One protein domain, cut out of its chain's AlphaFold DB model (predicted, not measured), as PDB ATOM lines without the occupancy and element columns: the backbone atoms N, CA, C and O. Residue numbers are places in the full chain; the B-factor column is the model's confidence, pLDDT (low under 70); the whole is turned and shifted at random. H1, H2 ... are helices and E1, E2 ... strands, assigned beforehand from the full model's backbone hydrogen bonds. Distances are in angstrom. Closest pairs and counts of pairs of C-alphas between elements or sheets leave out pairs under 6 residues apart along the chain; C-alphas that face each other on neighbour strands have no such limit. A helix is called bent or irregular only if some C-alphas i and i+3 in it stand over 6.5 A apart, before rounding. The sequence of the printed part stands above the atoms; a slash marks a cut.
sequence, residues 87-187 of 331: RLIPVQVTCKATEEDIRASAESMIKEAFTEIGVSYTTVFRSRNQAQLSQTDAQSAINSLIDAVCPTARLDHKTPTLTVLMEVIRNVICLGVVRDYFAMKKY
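What this domain is: This is residues 87 to 187 of the 331 residues of the protein "THUMP domain-containing protein 1" of Amphibalanus amphitrite (UniProt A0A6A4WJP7). Two helices, H1 and H2, cover one face of a twisted four-stranded sheet, in two layers. The 101 printed residues run E1, H1, E2, H2, E3, E4; the mixed sheet's order is E1 E4 E3 E2. This mixed helix-and-strand domain is compact, radius of gyration of the C-alphas 12.6 A, spans 35 by 29 by 21 A.

Where its parts are: Find C-alpha 93 at (-48.434, -53.305, 31.884): E1 runs to 96. H1, 99 to 113, is only just irregular: C-alphas 105 and 108 are 6.7 A apart. Then come E2, 120 to 128, 27.3 A; H2, 135 to 149, 21.3 A; E3, 162 to 169; and E4, 172 to 179, ending at (-44.686, -58.238, 47.173).

How they stand to each other: See E1 antiparallel to E4 (N 95 and O 173, 3.0 A), E4 in a hairpin with E3 (N 165 and O 176, 2.8 A), and E3 parallel to E2 (N 124 and O 164, 2.9 A). E1, H1, E2 form a split strand-helix-strand unit, E4 and E3 between its strands, crossover right-handed; E2, H2, E3 form an unsplit one, left-handed. H1 and H2 touch, closest C-alphas Arg 103 and Ala 141, 6.3 A. Every O i to N i+4 pair is within hydrogen-bond range in H2, 9 of 11 in H1.

The domain as a whole: The printed part has no cut; H2 to E3 is a long link; residues 130 to 131 have pLDDT under 70.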
ATOM      1  N   ARG A  87     -34.541 -66.021  36.676       92.38
ATOM      2  CA  ARG A  87     -35.493 -65.070  37.269       92.38
ATOM      3  C   ARG A  87     -36.831 -65.105  36.539       92.38
ATOM      4  O   ARG A  87     -36.847 -65.158  35.311       92.38
ATOM      5  N   LEU A  88     -37.926 -65.027  37.293       92.69
ATOM      6  CA  LEU A  88     -39.289 -64.910  36.771       92.69
ATOM      7  C   LEU A  88     -39.929 -63.638  37.336       92.69
ATOM      8  O   LEU A  88     -40.153 -63.548  38.538       92.69
ATOM      9  N   ILE A  89     -40.193 -62.657  36.475       93.19
ATOM     10  CA  ILE A  89     -40.827 -61.381  36.831       93.19
ATOM     11  C   ILE A  89     -42.245 -61.357  36.246       93.19
ATOM     12  O   ILE A  89     -42.389 -61.664  35.060       93.19
ATOM     13  N   PRO A  90     -43.287 -60.998  37.020       93.75
ATOM     14  CA  PRO A  90     -44.592 -60.710  36.450       93.75
ATOM     15  C   PRO A  90     -44.563 -59.335  35.779       93.75
ATOM     16  O   PRO A  90     -44.066 -58.365  36.345       93.75
ATOM     17  N   VAL A  91     -45.138 -59.256  34.585       93.62
ATOM     18  CA  VAL A  91     -45.428 -57.992  33.904       93.62
ATOM     19  C   VAL A  91     -46.940 -57.808  33.930       93.62
ATOM     20  O   VAL A  91     -47.683 -58.756  33.670       93.62
ATOM     21  N   GLN A  92     -47.382 -56.613  34.304       92.38
ATOM     22  CA  GLN A  92     -48.790 -56.213  34.376       92.38
ATOM     23  C   GLN A  92     -49.126 -55.263  33.226       92.38
ATOM     24  O   GLN A  92     -50.140 -55.442  32.561       92.38
ATOM     25  N   VAL A  93     -48.240 -54.300  32.945       92.38
ATOM     26  CA  VAL A  93     -48.434 -53.305  31.884       92.38
ATOM     27  C   VAL A  93     -47.165 -53.169  31.046       92.38
ATOM     28  O   VAL A  93     -46.049 -53.242  31.564       92.38
ATOM     29  N   THR A  94     -47.324 -52.966  29.738       92.81
ATOM     30  CA  THR A  94     -46.222 -52.666  28.814       92.81
ATOM     31  C   THR A  94     -46.490 -51.367  28.072       92.81
ATOM     32  O   THR A  94     -47.522 -51.247  27.411       92.81
ATOM     33  N   CYS A  95     -45.550 -50.429  28.127       92.19
ATOM     34  CA  CYS A  95     -45.647 -49.124  27.475       92.19
ATOM     35  C   CYS A  95     -44.388 -48.816  26.647       92.19
ATOM     36  O   CYS A  95     -43.426 -49.587  26.644       92.19
ATOM     37  N   LYS A  96     -44.382 -47.707  25.899       90.50
ATOM     38  CA  LYS A  96     -43.161 -47.223  25.231       90.50
ATOM     39  C   LYS A  96     -42.227 -46.577  26.256       90.50
ATOM     40  O   LYS A  96     -42.664 -46.136  27.315       90.50
ATOM     41  N   ALA A  97     -40.948 -46.463  25.915       85.62
ATOM     42  CA  ALA A  97     -39.950 -45.784  26.740       85.62
ATOM     43  C   ALA A  97     -40.040 -44.240  26.677       85.62
ATOM     44  O   ALA A  97     -39.073 -43.580  26.302       85.62
ATOM     45  N   THR A  98     -41.194 -43.666  27.040       88.06
ATOM     46  CA  THR A  98     -41.401 -42.214  27.212       88.06
ATOM     47  C   THR A  98     -41.959 -41.924  28.609       88.06
ATOM     48  O   THR A  98     -42.670 -42.752  29.175       88.06
ATOM     49  N   GLU A  99     -41.652 -40.760  29.185       87.81
ATOM     50  CA  GLU A  99     -42.123 -40.400  30.534       87.81
ATOM     51  C   GLU A  99     -43.661 -40.309  30.615       87.81
ATOM     52  O   GLU A  99     -44.272 -40.740  31.595       87.81
ATOM     53  N   GLU A 100     -44.293 -39.794  29.557       90.62
ATOM     54  CA  GLU A 100     -45.747 -39.640  29.448       90.62
ATOM     55  C   GLU A 100     -46.457 -40.997  29.358       90.62
ATOM     56  O   GLU A 100     -47.390 -41.253  30.126       90.62
ATOM     57  N   ASP A 101     -45.976 -41.898  28.486       90.56
ATOM     58  CA  ASP A 101     -46.519 -43.255  28.352       90.56
ATOM     59  C   ASP A 101     -46.378 -44.033  29.675       90.56
ATOM     60  O   ASP A 101     -47.299 -44.758  30.054       90.56
ATOM     61  N   ILE A 102     -45.264 -43.878  30.406       90.88
ATOM     62  CA  ILE A 102     -45.067 -44.493  31.734       90.88
ATOM     63  C   ILE A 102     -46.085 -43.962  32.735       90.88
ATOM     64  O   ILE A 102     -46.743 -44.765  33.393       90.88
ATOM     65  N   ARG A 103     -46.229 -42.635  32.853       91.56
ATOM     66  CA  ARG A 103     -47.131 -42.010  33.830       91.56
ATOM     67  C   ARG A 103     -48.576 -42.468  33.617       91.56
ATOM     68  O   ARG A 103     -49.208 -42.914  34.569       91.56
ATOM     69  N   ALA A 104     -49.061 -42.440  32.376       92.69
ATOM     70  CA  ALA A 104     -50.411 -42.898  32.044       92.69
ATOM     71  C   ALA A 104     -50.597 -44.416  32.254       92.69
ATOM     72  O   ALA A 104     -51.621 -44.854  32.772       92.69
ATOM     73  N   SER A 105     -49.601 -45.229  31.884       90.94
ATOM     74  CA  SER A 105     -49.694 -46.699  31.953       90.94
ATOM     75  C   SER A 105     -49.519 -47.262  33.367       90.94
ATOM     76  O   SER A 105     -50.046 -48.326  33.679       90.94
ATOM     77  N   ALA A 106     -48.767 -46.574  34.225       92.12
ATOM     78  CA  ALA A 106     -48.545 -46.986  35.605       92.12
ATOM     79  C   ALA A 106     -49.701 -46.591  36.539       92.12
ATOM     80  O   ALA A 106     -49.832 -47.181  37.609       92.12
ATOM     81  N   GLU A 107     -50.540 -45.621  36.164       91.88
ATOM     82  CA  GLU A 107     -51.573 -45.070  37.048       91.88
ATOM     83  C   GLU A 107     -52.632 -46.110  37.454       91.88
ATOM     84  O   GLU A 107     -52.990 -46.179  38.630       91.88
ATOM     85  N   SER A 108     -53.098 -46.957  36.528       90.50
ATOM     86  CA  SER A 108     -54.000 -48.077  36.850       90.50
ATOM     87  C   SER A 108     -53.309 -49.118  37.733       90.50
ATOM     88  O   SER A 108     -53.793 -49.433  38.817       90.50
ATOM     89  N   MET A 109     -52.125 -49.570  37.317       91.06
ATOM     90  CA  MET A 109     -51.307 -50.561  38.022       91.06
ATOM     91  C   MET A 109     -51.001 -50.155  39.476       91.06
ATOM     92  O   MET A 109     -51.037 -50.990  40.379       91.06
ATOM     93  N   ILE A 110     -50.712 -48.874  39.721       91.25
ATOM     94  CA  ILE A 110     -50.459 -48.338  41.064       91.25
ATOM     95  C   ILE A 110     -51.761 -48.278  41.871       91.25
ATOM     96  O   ILE A 110     -51.763 -48.725  43.016       91.25
ATOM     97  N   LYS A 111     -52.876 -47.809  41.293       90.12
ATOM     98  CA  LYS A 111     -54.188 -47.786  41.975       90.12
ATOM     99  C   LYS A 111     -54.673 -49.179  42.383       90.12
ATOM    100  O   LYS A 111     -55.262 -49.318  43.448       90.12
ATOM    101  N   GLU A 112     -54.415 -50.198  41.565       88.88
ATOM    102  CA  GLU A 112     -54.779 -51.591  41.855       88.88
ATOM    103  C   GLU A 112     -53.872 -52.243  42.915       88.88
ATOM    104  O   GLU A 112     -54.332 -53.085  43.688       88.88
ATOM    105  N   ALA A 113     -52.588 -51.867  42.972       86.00
ATOM    106  CA  ALA A 113     -51.619 -52.469  43.888       86.00
ATOM    107  C   ALA A 113     -51.512 -51.764  45.256       86.00
ATOM    108  O   ALA A 113     -51.251 -52.429  46.259       86.00
ATOM    109  N   PHE A 114     -51.708 -50.442  45.321       86.12
ATOM    110  CA  PHE A 114     -51.519 -49.611  46.524       86.12
ATOM    111  C   PHE A 114     -52.833 -49.349  47.293       86.12
ATOM    112  O   PHE A 114     -53.064 -48.259  47.812       86.12
ATOM    113  N   THR A 115     -53.693 -50.366  47.388       81.19
ATOM    114  CA  THR A 115     -54.979 -50.324  48.116       81.19
ATOM    115  C   THR A 115     -54.813 -50.274  49.645       81.19
ATOM    116  O   THR A 115     -55.725 -49.874  50.366       81.19
ATOM    117  N   GLU A 116     -53.660 -50.705  50.161       77.12
ATOM    118  CA  GLU A 116     -53.347 -50.745  51.594       77.12
ATOM    119  C   GLU A 116     -52.753 -49.401  52.075       77.12
ATOM    120  O   GLU A 116     -51.929 -48.783  51.399       77.12
ATOM    121  N   ILE A 117     -53.159 -48.939  53.263       76.62
ATOM    122  CA  ILE A 117     -52.714 -47.658  53.843       76.62
ATOM    123  C   ILE A 117     -51.350 -47.831  54.528       76.62
ATOM    124  O   ILE A 117     -51.165 -48.756  55.315       76.62
ATOM    125  N   GLY A 118     -50.417 -46.900  54.298       77.12
ATOM    126  CA  GLY A 118     -49.127 -46.863  55.003       77.12
ATOM    127  C   GLY A 118     -48.049 -47.813  54.465       77.12
ATOM    128  O   GLY A 118     -47.076 -48.084  55.166       77.12
ATOM    129  N   VAL A 119     -48.212 -48.332  53.244       87.25
ATOM    130  CA  VAL A 119     -47.302 -49.315  52.632       87.25
ATOM    131  C   VAL A 119     -45.899 -48.750  52.386       87.25
ATOM    132  O   VAL A 119     -45.735 -47.685  51.785       87.25
ATOM    133  N   SER A 120     -44.869 -49.510  52.765       92.06
ATOM    134  CA  SER A 120     -43.480 -49.226  52.388       92.06
ATOM    135  C   SER A 120     -43.172 -49.766  50.988       92.06
ATOM    136  O   SER A 120     -43.434 -50.940  50.707       92.06
ATOM    137  N   TYR A 121     -42.594 -48.938  50.115       94.12
ATOM    138  CA  TYR A 121     -42.328 -49.266  48.713       94.12
ATOM    139  C   TYR A 121     -40.900 -48.951  48.253       94.12
ATOM    140  O   TYR A 121     -40.231 -48.086  48.810       94.12
ATOM    141  N   THR A 122     -40.448 -49.608  47.181       94.56
ATOM    142  CA  THR A 122     -39.292 -49.153  46.386       94.56
ATOM    143  C   THR A 122     -39.558 -49.292  44.892       94.56
ATOM    144  O   THR A 122     -40.353 -50.127  44.458       94.56
ATOM    145  N   THR A 123     -38.827 -48.523  44.089       94.44
ATOM    146  CA  THR A 123     -38.737 -48.696  42.636       94.44
ATOM    147  C   THR A 123     -37.413 -49.376  42.269       94.44
ATOM    148  O   THR A 123     -36.369 -49.051  42.833       94.44
ATOM    149  N   VAL A 124     -37.441 -50.342  41.344       93.56
ATOM    150  CA  VAL A 124     -36.243 -51.026  40.820       93.56
ATOM    151  C   VAL A 124     -36.242 -50.938  39.300       93.56
ATOM    152  O   VAL A 124     -37.092 -51.526  38.633       93.56
ATOM    153  N   PHE A 125     -35.256 -50.226  38.762       93.19
ATOM    154  CA  PHE A 125     -35.027 -50.088  37.329       93.19
ATOM    155  C   PHE A 125     -34.030 -51.137  36.818       93.19
ATOM    156  O   PHE A 125     -33.039 -51.449  37.480       93.19
ATOM    157  N   ARG A 126     -34.276 -51.662  35.616       90.81
ATOM    158  CA  ARG A 126     -33.321 -52.420  34.799       90.81
ATOM    159  C   ARG A 126     -33.485 -52.039  33.335       90.81
ATOM    160  O   ARG A 126     -34.600 -51.821  32.873       90.81
ATOM    161  N   SER A 127     -32.383 -52.050  32.596       89.50
ATOM    162  CA  SER A 127     -32.356 -51.807  31.155       89.50
ATOM    163  C   SER A 127     -31.676 -52.967  30.431       89.50
ATOM    164  O   SER A 127     -30.685 -53.515  30.917       89.50
ATOM    165  N   ARG A 128     -32.212 -53.355  29.271       84.88
ATOM    166  CA  ARG A 128     -31.606 -54.298  28.324       84.88
ATOM    167  C   ARG A 128     -31.620 -53.691  26.924       84.88
ATOM    168  O   ARG A 128     -32.680 -53.313  26.425       84.88
ATOM    169  N   ASN A 129     -30.459 -53.709  26.269       76.94
ATOM    170  CA  ASN A 129     -30.218 -53.171  24.926       76.94
ATOM    171  C   ASN A 129     -30.519 -51.658  24.817       76.94
ATOM    172  O   ASN A 129     -31.541 -51.279  24.254       76.94
ATOM    173  N   GLN A 130     -29.606 -50.825  25.335       66.94
ATOM    174  CA  GLN A 130     -29.535 -49.365  25.148       66.94
ATOM    175  C   GLN A 130     -30.881 -48.612  25.202       66.94
ATOM    176  O   GLN A 130     -31.370 -48.099  24.195       66.94
ATOM    177  N   ALA A 131     -31.464 -48.503  26.396       66.31
ATOM    178  CA  ALA A 131     -32.582 -47.586  26.625       66.31
ATOM    179  C   ALA A 131     -32.147 -46.120  26.431       66.31
ATOM    180  O   ALA A 131     -31.072 -45.731  26.885       66.31
ATOM    181  N   GLN A 132     -33.005 -45.300  25.814       73.50
ATOM    182  CA  GLN A 132     -32.817 -43.840  25.759       73.50
ATOM    183  C   GLN A 132     -33.344 -43.116  27.009       73.50
ATOM    184  O   GLN A 132     -32.952 -41.984  27.270       73.50
ATOM    185  N   LEU A 133     -34.215 -43.762  27.788       80.06
ATOM    186  CA  LEU A 133     -34.735 -43.224  29.044       80.06
ATOM    187  C   LEU A 133     -33.731 -43.447  30.184       80.06
ATOM    188  O   LEU A 133     -33.269 -44.575  30.378       80.06
ATOM    189  N   SER A 134     -33.441 -42.404  30.968       86.75
ATOM    190  CA  SER A 134     -32.581 -42.551  32.144       86.75
ATOM    191  C   SER A 134     -33.313 -43.243  33.299       86.75
ATOM    192  O   SER A 134     -34.532 -43.139  33.463       86.75
ATOM    193  N   GLN A 135     -32.546 -43.933  34.146       89.19
ATOM    194  CA  GLN A 135     -33.065 -44.524  35.379       89.19
ATOM    195  C   GLN A 135     -33.729 -43.472  36.283       89.19
ATOM    196  O   GLN A 135     -34.771 -43.745  36.878       89.19
ATOM    197  N   THR A 136     -33.126 -42.284  36.387       91.44
ATOM    198  CA  THR A 136     -33.586 -41.201  37.262       91.44
ATOM    199  C   THR A 136     -34.973 -40.722  36.862       91.44
ATOM    200  O   THR A 136     -35.840 -40.600  37.724       91.44
ATOM    201  N   ASP A 137     -35.212 -40.522  35.565       90.44
ATOM    202  CA  ASP A 137     -36.487 -40.003  35.056       90.44
ATOM    203  C   ASP A 137     -37.599 -41.047  35.229       90.44
ATOM    204  O   ASP A 137     -38.682 -40.733  35.720       90.44
ATOM    205  N   ALA A 138     -37.297 -42.320  34.940       90.69
ATOM    206  CA  ALA A 138     -38.214 -43.438  35.163       90.69
ATOM    207  C   ALA A 138     -38.611 -43.586  36.645       90.69
ATOM    208  O   ALA A 138     -39.793 -43.714  36.967       90.69
ATOM    209  N   GLN A 139     -37.636 -43.540  37.565       93.12
ATOM    210  CA  GLN A 139     -37.908 -43.605  39.005       93.12
ATOM    211  C   GLN A 139     -38.644 -42.353  39.507       93.12
ATOM    212  O   GLN A 139     -39.567 -42.483  40.306       93.12
ATOM    213  N   SER A 140     -38.294 -41.164  39.013       93.25
ATOM    214  CA  SER A 140     -38.948 -39.897  39.364       93.25
ATOM    215  C   SER A 140     -40.423 -39.874  38.946       93.25
ATOM    216  O   SER A 140     -41.292 -39.547  39.759       93.25
ATOM    217  N   ALA A 141     -40.726 -40.292  37.712       92.94
ATOM    218  CA  ALA A 141     -42.089 -40.340  37.185       92.94
ATOM    219  C   ALA A 141     -42.989 -41.304  37.977       92.94
ATOM    220  O   ALA A 141     -44.127 -40.953  38.288       92.94
ATOM    221  N   ILE A 142     -42.472 -42.484  38.349       93.50
ATOM    222  CA  ILE A 142     -43.207 -43.460  39.168       93.50
ATOM    223  C   ILE A 142     -43.362 -42.988  40.618       93.50
ATOM    224  O   ILE A 142     -44.472 -43.047  41.139       93.50
ATOM    225  N   ASN A 143     -42.305 -42.488  41.268       93.06
ATOM    226  CA  ASN A 143     -42.394 -42.002  42.651       93.06
ATOM    227  C   ASN A 143     -43.415 -40.852  42.761       93.06
ATOM    228  O   ASN A 143     -44.326 -40.918  43.579       93.06
ATOM    229  N   SER A 144     -43.343 -39.863  41.860       93.06
ATOM    230  CA  SER A 144     -44.283 -38.727  41.819       93.06
ATOM    231  C   SER A 144     -45.745 -39.161  41.645       93.06
ATOM    232  O   SER A 144     -46.660 -38.501  42.132       93.06
ATOM    233  N   LEU A 145     -45.974 -40.268  40.933       92.44
ATOM    234  CA  LEU A 145     -47.298 -40.839  40.700       92.44
ATOM    235  C   LEU A 145     -47.803 -41.644  41.908       92.44
ATOM    236  O   LEU A 145     -48.984 -41.559  42.240       92.44
ATOM    237  N   ILE A 146     -46.925 -42.378  42.600       91.88
ATOM    238  CA  ILE A 146     -47.264 -43.061  43.860       91.88
ATOM    239  C   ILE A 146     -47.605 -42.032  44.939       91.88
ATOM    240  O   ILE A 146     -48.635 -42.170  45.593       91.88
ATOM    241  N   ASP A 147     -46.812 -40.969  45.072       90.31
ATOM    242  CA  ASP A 147     -47.043 -39.908  46.055       90.31
ATOM    243  C   ASP A 147     -48.364 -39.148  45.785       90.31
ATOM    244  O   ASP A 147     -49.026 -38.700  46.722       90.31
ATOM    245  N   ALA A 148     -48.796 -39.056  44.519       90.44
ATOM    246  CA  ALA A 148     -50.083 -38.475  44.127       90.44
ATOM    247  C   ALA A 148     -51.290 -39.416  44.335       90.44
ATOM    248  O   ALA A 148     -52.378 -38.949  44.671       90.44
ATOM    249  N   VAL A 149     -51.122 -40.731  44.133       88.69
ATOM    250  CA  VAL A 149     -52.200 -41.734  44.277       88.69
ATOM    251  C   VAL A 149     -52.370 -42.195  45.729       88.69
ATOM    252  O   VAL A 149     -53.495 -42.356  46.196       88.69
ATOM    253  N   CYS A 150     -51.269 -42.406  46.452       86.81
ATOM    254  CA  CYS A 150     -51.255 -42.872  47.835       86.81
ATOM    255  C   CYS A 150     -50.194 -42.113  48.664       86.81
ATOM    256  O   CYS A 150     -49.154 -42.678  49.006       86.81
ATOM    257  N   PRO A 151     -50.470 -40.864  49.094       84.94
ATOM    258  CA  PRO A 151     -49.552 -40.050  49.908       84.94
ATOM    259  C   PRO A 151     -49.279 -40.608  51.322       84.94
ATOM    260  O   PRO A 151     -48.587 -39.977  52.121       84.94
ATOM    261  N   THR A 152     -49.839 -41.775  51.668       87.94
ATOM    262  CA  THR A 152     -49.516 -42.504  52.908       87.94
ATOM    263  C   THR A 152     -48.378 -43.508  52.727       87.94
ATOM    264  O   THR A 152     -47.795 -43.942  53.722       87.94
ATOM    265  N   ALA A 153     -48.055 -43.874  51.483       88.44
ATOM    266  CA  ALA A 153     -46.967 -44.784  51.172       88.44
ATOM    267  C   ALA A 153     -45.606 -44.147  51.510       88.44
ATOM    268  O   ALA A 153     -45.449 -42.925  51.495       88.44
ATOM    269  N   ARG A 154     -44.601 -44.967  51.835       90.38
ATOM    270  CA  ARG A 154     -43.247 -44.486  52.160       90.38
ATOM    271  C   ARG A 154     -42.183 -45.196  51.343       90.38
ATOM    272  O   ARG A 154     -42.188 -46.417  51.251       90.38
ATOM    273  N   LEU A 155     -41.238 -44.431  50.809       92.38
ATOM    274  CA  LEU A 155     -40.079 -44.974  50.109       92.38
ATOM    275  C   LEU A 155     -39.095 -45.600  51.118       92.38
ATOM    276  O   LEU A 155     -38.514 -44.890  51.938       92.38
ATOM    277  N   ASP A 156     -38.896 -46.918  51.048       92.06
ATOM    278  CA  ASP A 156     -37.858 -47.656  51.779       92.06
ATOM    279  C   ASP A 156     -37.105 -48.592  50.829       92.06
ATOM    280  O   ASP A 156     -37.685 -49.459  50.183       92.06
ATOM    281  N   HIS A 157     -35.782 -48.454  50.775       89.12
ATOM    282  CA  HIS A 157     -34.914 -49.275  49.931       89.12
ATOM    283  C   HIS A 157     -34.386 -50.545  50.624       89.12
ATOM    284  O   HIS A 157     -33.707 -51.339  49.973       89.12
ATOM    285  N   LYS A 158     -34.649 -50.743  51.925       87.75
ATOM    286  CA  LYS A 158     -34.144 -51.883  52.712       87.75
ATOM    287  C   LYS A 158     -35.169 -53.006  52.861       87.75
ATOM    288  O   LYS A 158     -34.859 -54.161  52.589       87.75
ATOM    289  N   THR A 159     -36.371 -52.659  53.307       87.81
ATOM    290  CA  THR A 159     -37.444 -53.579  53.719       87.81
ATOM    291  C   THR A 159     -38.828 -53.208  53.138       87.81
ATOM    292  O   THR A 159     -39.826 -53.247  53.859       87.81
ATOM    293  N   PRO A 160     -38.945 -52.864  51.839       91.62
ATOM    294  CA  PRO A 160     -40.231 -52.523  51.237       91.62
ATOM    295  C   PRO A 160     -41.156 -53.739  51.109       91.62
ATOM    296  O   PRO A 160     -40.748 -54.809  50.651       91.62
ATOM    297  N   THR A 161     -42.430 -53.532  51.437       92.19
ATOM    298  CA  THR A 161     -43.517 -54.504  51.272       92.19
ATOM    299  C   THR A 161     -43.902 -54.654  49.801       92.19
ATOM    300  O   THR A 161     -44.070 -55.774  49.320       92.19
ATOM    301  N   LEU A 162     -43.991 -53.539  49.063       92.69
ATOM    302  CA  LEU A 162     -44.214 -53.523  47.612       92.69
ATOM    303  C   LEU A 162     -42.963 -53.073  46.861       92.69
ATOM    304  O   LEU A 162     -42.260 -52.147  47.255       92.69
ATOM    305  N   THR A 163     -42.686 -53.692  45.723       94.19
ATOM    306  CA  THR A 163     -41.635 -53.244  44.808       94.19
ATOM    307  C   THR A 163     -42.210 -53.068  43.416       94.19
ATOM    308  O   THR A 163     -42.741 -54.018  42.843       94.19
ATOM    309  N   VAL A 164     -42.073 -51.863  42.862       94.75
ATOM    310  CA  VAL A 164     -42.402 -51.585  41.462       94.75
ATOM    311  C   VAL A 164     -41.173 -51.888  40.611       94.75
ATOM    312  O   VAL A 164     -40.120 -51.261  40.759       94.75
ATOM    313  N   LEU A 165     -41.304 -52.877  39.737       94.44
ATOM    314  CA  LEU A 165     -40.280 -53.302  38.796       94.44
ATOM    315  C   LEU A 165     -40.486 -52.588  37.461       94.44
ATOM    316  O   LEU A 165     -41.589 -52.579  36.916       94.44
ATOM    317  N   MET A 166     -39.402 -52.026  36.934       93.75
ATOM    318  CA  MET A 166     -39.330 -51.420  35.609       93.75
ATOM    319  C   MET A 166     -38.212 -52.111  34.835       93.75
ATOM    320  O   MET A 166     -37.037 -51.894  35.131       93.75
ATOM    321  N   GLU A 167     -38.555 -52.955  33.862       92.19
ATOM    322  CA  GLU A 167     -37.570 -53.613  32.997       92.19
ATOM    323  C   GLU A 167     -37.726 -53.119  31.553       92.19
ATOM    324  O   GLU A 167     -38.670 -53.472  30.844       92.19
ATOM    325  N   VAL A 168     -36.800 -52.253  31.129       91.44
ATOM    326  CA  VAL A 168     -36.741 -51.699  29.772       91.44
ATOM    327  C   VAL A 168     -36.084 -52.709  28.837       91.44
ATOM    328  O   VAL A 168     -35.008 -53.230  29.127       91.44
ATOM    329  N   ILE A 169     -36.722 -52.976  27.701       91.06
ATOM    330  CA  ILE A 169     -36.247 -53.878  26.654       91.06
ATOM    331  C   ILE A 169     -36.334 -53.127  25.324       91.06
ATOM    332  O   ILE A 169     -37.416 -52.977  24.749       91.06
ATOM    333  N   ARG A 170     -35.186 -52.659  24.815       87.88
ATOM    334  CA  ARG A 170     -35.117 -51.754  23.652       87.88
ATOM    335  C   ARG A 170     -35.979 -50.499  23.901       87.88
ATOM    336  O   ARG A 170     -35.668 -49.716  24.792       87.88
ATOM    337  N   ASN A 171     -37.088 -50.346  23.173       87.81
ATOM    338  CA  ASN A 171     -37.975 -49.175  23.231       87.81
ATOM    339  C   ASN A 171     -39.274 -49.426  24.032       87.81
ATOM    340  O   ASN A 171     -40.169 -48.580  24.020       87.81
ATOM    341  N   VAL A 172     -39.404 -50.588  24.684       89.94
ATOM    342  CA  VAL A 172     -40.590 -51.001  25.456       89.94
ATOM    343  C   VAL A 172     -40.219 -51.126  26.930       89.94
ATOM    344  O   VAL A 172     -39.177 -51.689  27.259       89.94
ATOM    345  N   ILE A 173     -41.076 -50.633  27.819       92.12
ATOM    346  CA  ILE A 173     -40.930 -50.769  29.268       92.12
ATOM    347  C   ILE A 173     -41.954 -51.771  29.776       92.12
ATOM    348  O   ILE A 173     -43.144 -51.665  29.484       92.12
ATOM    349  N   CYS A 174     -41.472 -52.738  30.549       93.06
ATOM    350  CA  CYS A 174     -42.284 -53.732  31.229       93.06
ATOM    351  C   CYS A 174     -42.436 -53.308  32.691       93.06
ATOM    352  O   CYS A 174     -41.441 -53.243  33.418       93.06
ATOM    353  N   LEU A 175     -43.667 -53.013  33.106       94.25
ATOM    354  CA  LEU A 175     -44.020 -52.607  34.463       94.25
ATOM    355  C   LEU A 175     -44.680 -53.771  35.211       94.25
ATOM    356  O   LEU A 175     -45.513 -54.490  34.650       94.25
ATOM    357  N   GLY A 176     -44.337 -53.941  36.486       93.94
ATOM    358  CA  GLY A 176     -45.019 -54.890  37.364       93.94
ATOM    359  C   GLY A 176     -44.733 -54.647  38.843       93.94
ATOM    360  O   GLY A 176     -43.586 -54.446  39.235       93.94
ATOM    361  N   VAL A 177     -45.769 -54.685  39.675       93.44
ATOM    362  CA  VAL A 177     -45.668 -54.606  41.138       93.44
ATOM    363  C   VAL A 177     -45.634 -56.012  41.736       93.44
ATOM    364  O   VAL A 177     -46.433 -56.873  41.363       93.44
ATOM    365  N   VAL A 178     -44.721 -56.237  42.681       92.44
ATOM    366  CA  VAL A 178     -44.561 -57.501  43.417       92.44
ATOM    367  C   VAL A 178     -44.454 -57.269  44.920       92.44
ATOM    368  O   VAL A 178     -43.882 -56.263  45.346       92.44
ATOM    369  N   ARG A 179     -44.941 -58.219  45.725       91.12
ATOM    370  CA  ARG A 179     -44.686 -58.238  47.173       91.12
ATOM    371  C   ARG A 179     -43.310 -58.832  47.501       91.12
ATOM    372  O   ARG A 179     -42.771 -59.652  46.746       91.12
ATOM    373  N   ASP A 180     -42.742 -58.386  48.622       90.00
ATOM    374  CA  ASP A 180     -41.611 -58.996  49.342       90.00
ATOM    375  C   ASP A 180     -40.326 -59.243  48.513       90.00
ATOM    376  O   ASP A 180     -39.606 -60.222  48.721       90.00
ATOM    377  N   TYR A 181     -40.008 -58.362  47.555       91.69
ATOM    378  CA  TYR A 181     -38.976 -58.582  46.522       91.69
ATOM    379  C   TYR A 181     -37.604 -59.048  47.033       91.69
ATOM    380  O   TYR A 181     -36.968 -59.903  46.409       91.69
ATOM    381  N   PHE A 182     -37.135 -58.498  48.156       90.44
ATOM    382  CA  PHE A 182     -35.838 -58.859  48.734       90.44
ATOM    383  C   PHE A 182     -35.877 -60.189  49.496       90.44
ATOM    384  O   PHE A 182     -34.953 -60.988  49.342       90.44
ATOM    385  N   ALA A 183     -36.960 -60.470  50.233       89.00
ATOM    386  CA  ALA A 183     -37.170 -61.762  50.889       89.00
ATOM    387  C   ALA A 183     -37.304 -62.886  49.850       89.00
ATOM    388  O   ALA A 183     -36.647 -63.919  49.962       89.00
ATOM    389  N   MET A 184     -38.022 -62.629  48.750       89.19
ATOM    390  CA  MET A 184     -38.111 -63.522  47.589       89.19
ATOM    391  C   MET A 184     -36.837 -63.512  46.708       89.19
ATOM    392  O   MET A 184     -36.907 -63.772  45.507       89.19
ATOM    393  N   LYS A 185     -35.663 -63.183  47.276       90.75
ATOM    394  CA  LYS A 185     -34.323 -63.200  46.649       90.75
ATOM    395  C   LYS A 185     -34.280 -62.548  45.249       90.75
ATOM    396  O   LYS A 185     -33.671 -63.071  44.314       90.75
ATOM    397  N   LYS A 186     -34.942 -61.393  45.073       92.19
ATOM    398  CA  LYS A 186     -35.084 -60.665  43.788       92.19
ATOM    399  C   LYS A 186     -35.742 -61.514  42.677       92.19
ATOM    400  O   LYS A 186     -35.383 -61.386  41.499       92.19
ATOM    401  N   TYR A 187     -36.661 -62.400  43.075       91.25
ATOM    402  CA  TYR A 187     -37.341 -63.427  42.269       91.25
ATOM    403  C   TYR A 187     -36.376 -64.351  41.498       91.25
ATOM    404  O   TYR A 187     -36.697 -64.848  40.415       91.25
TER     405      TYR A 187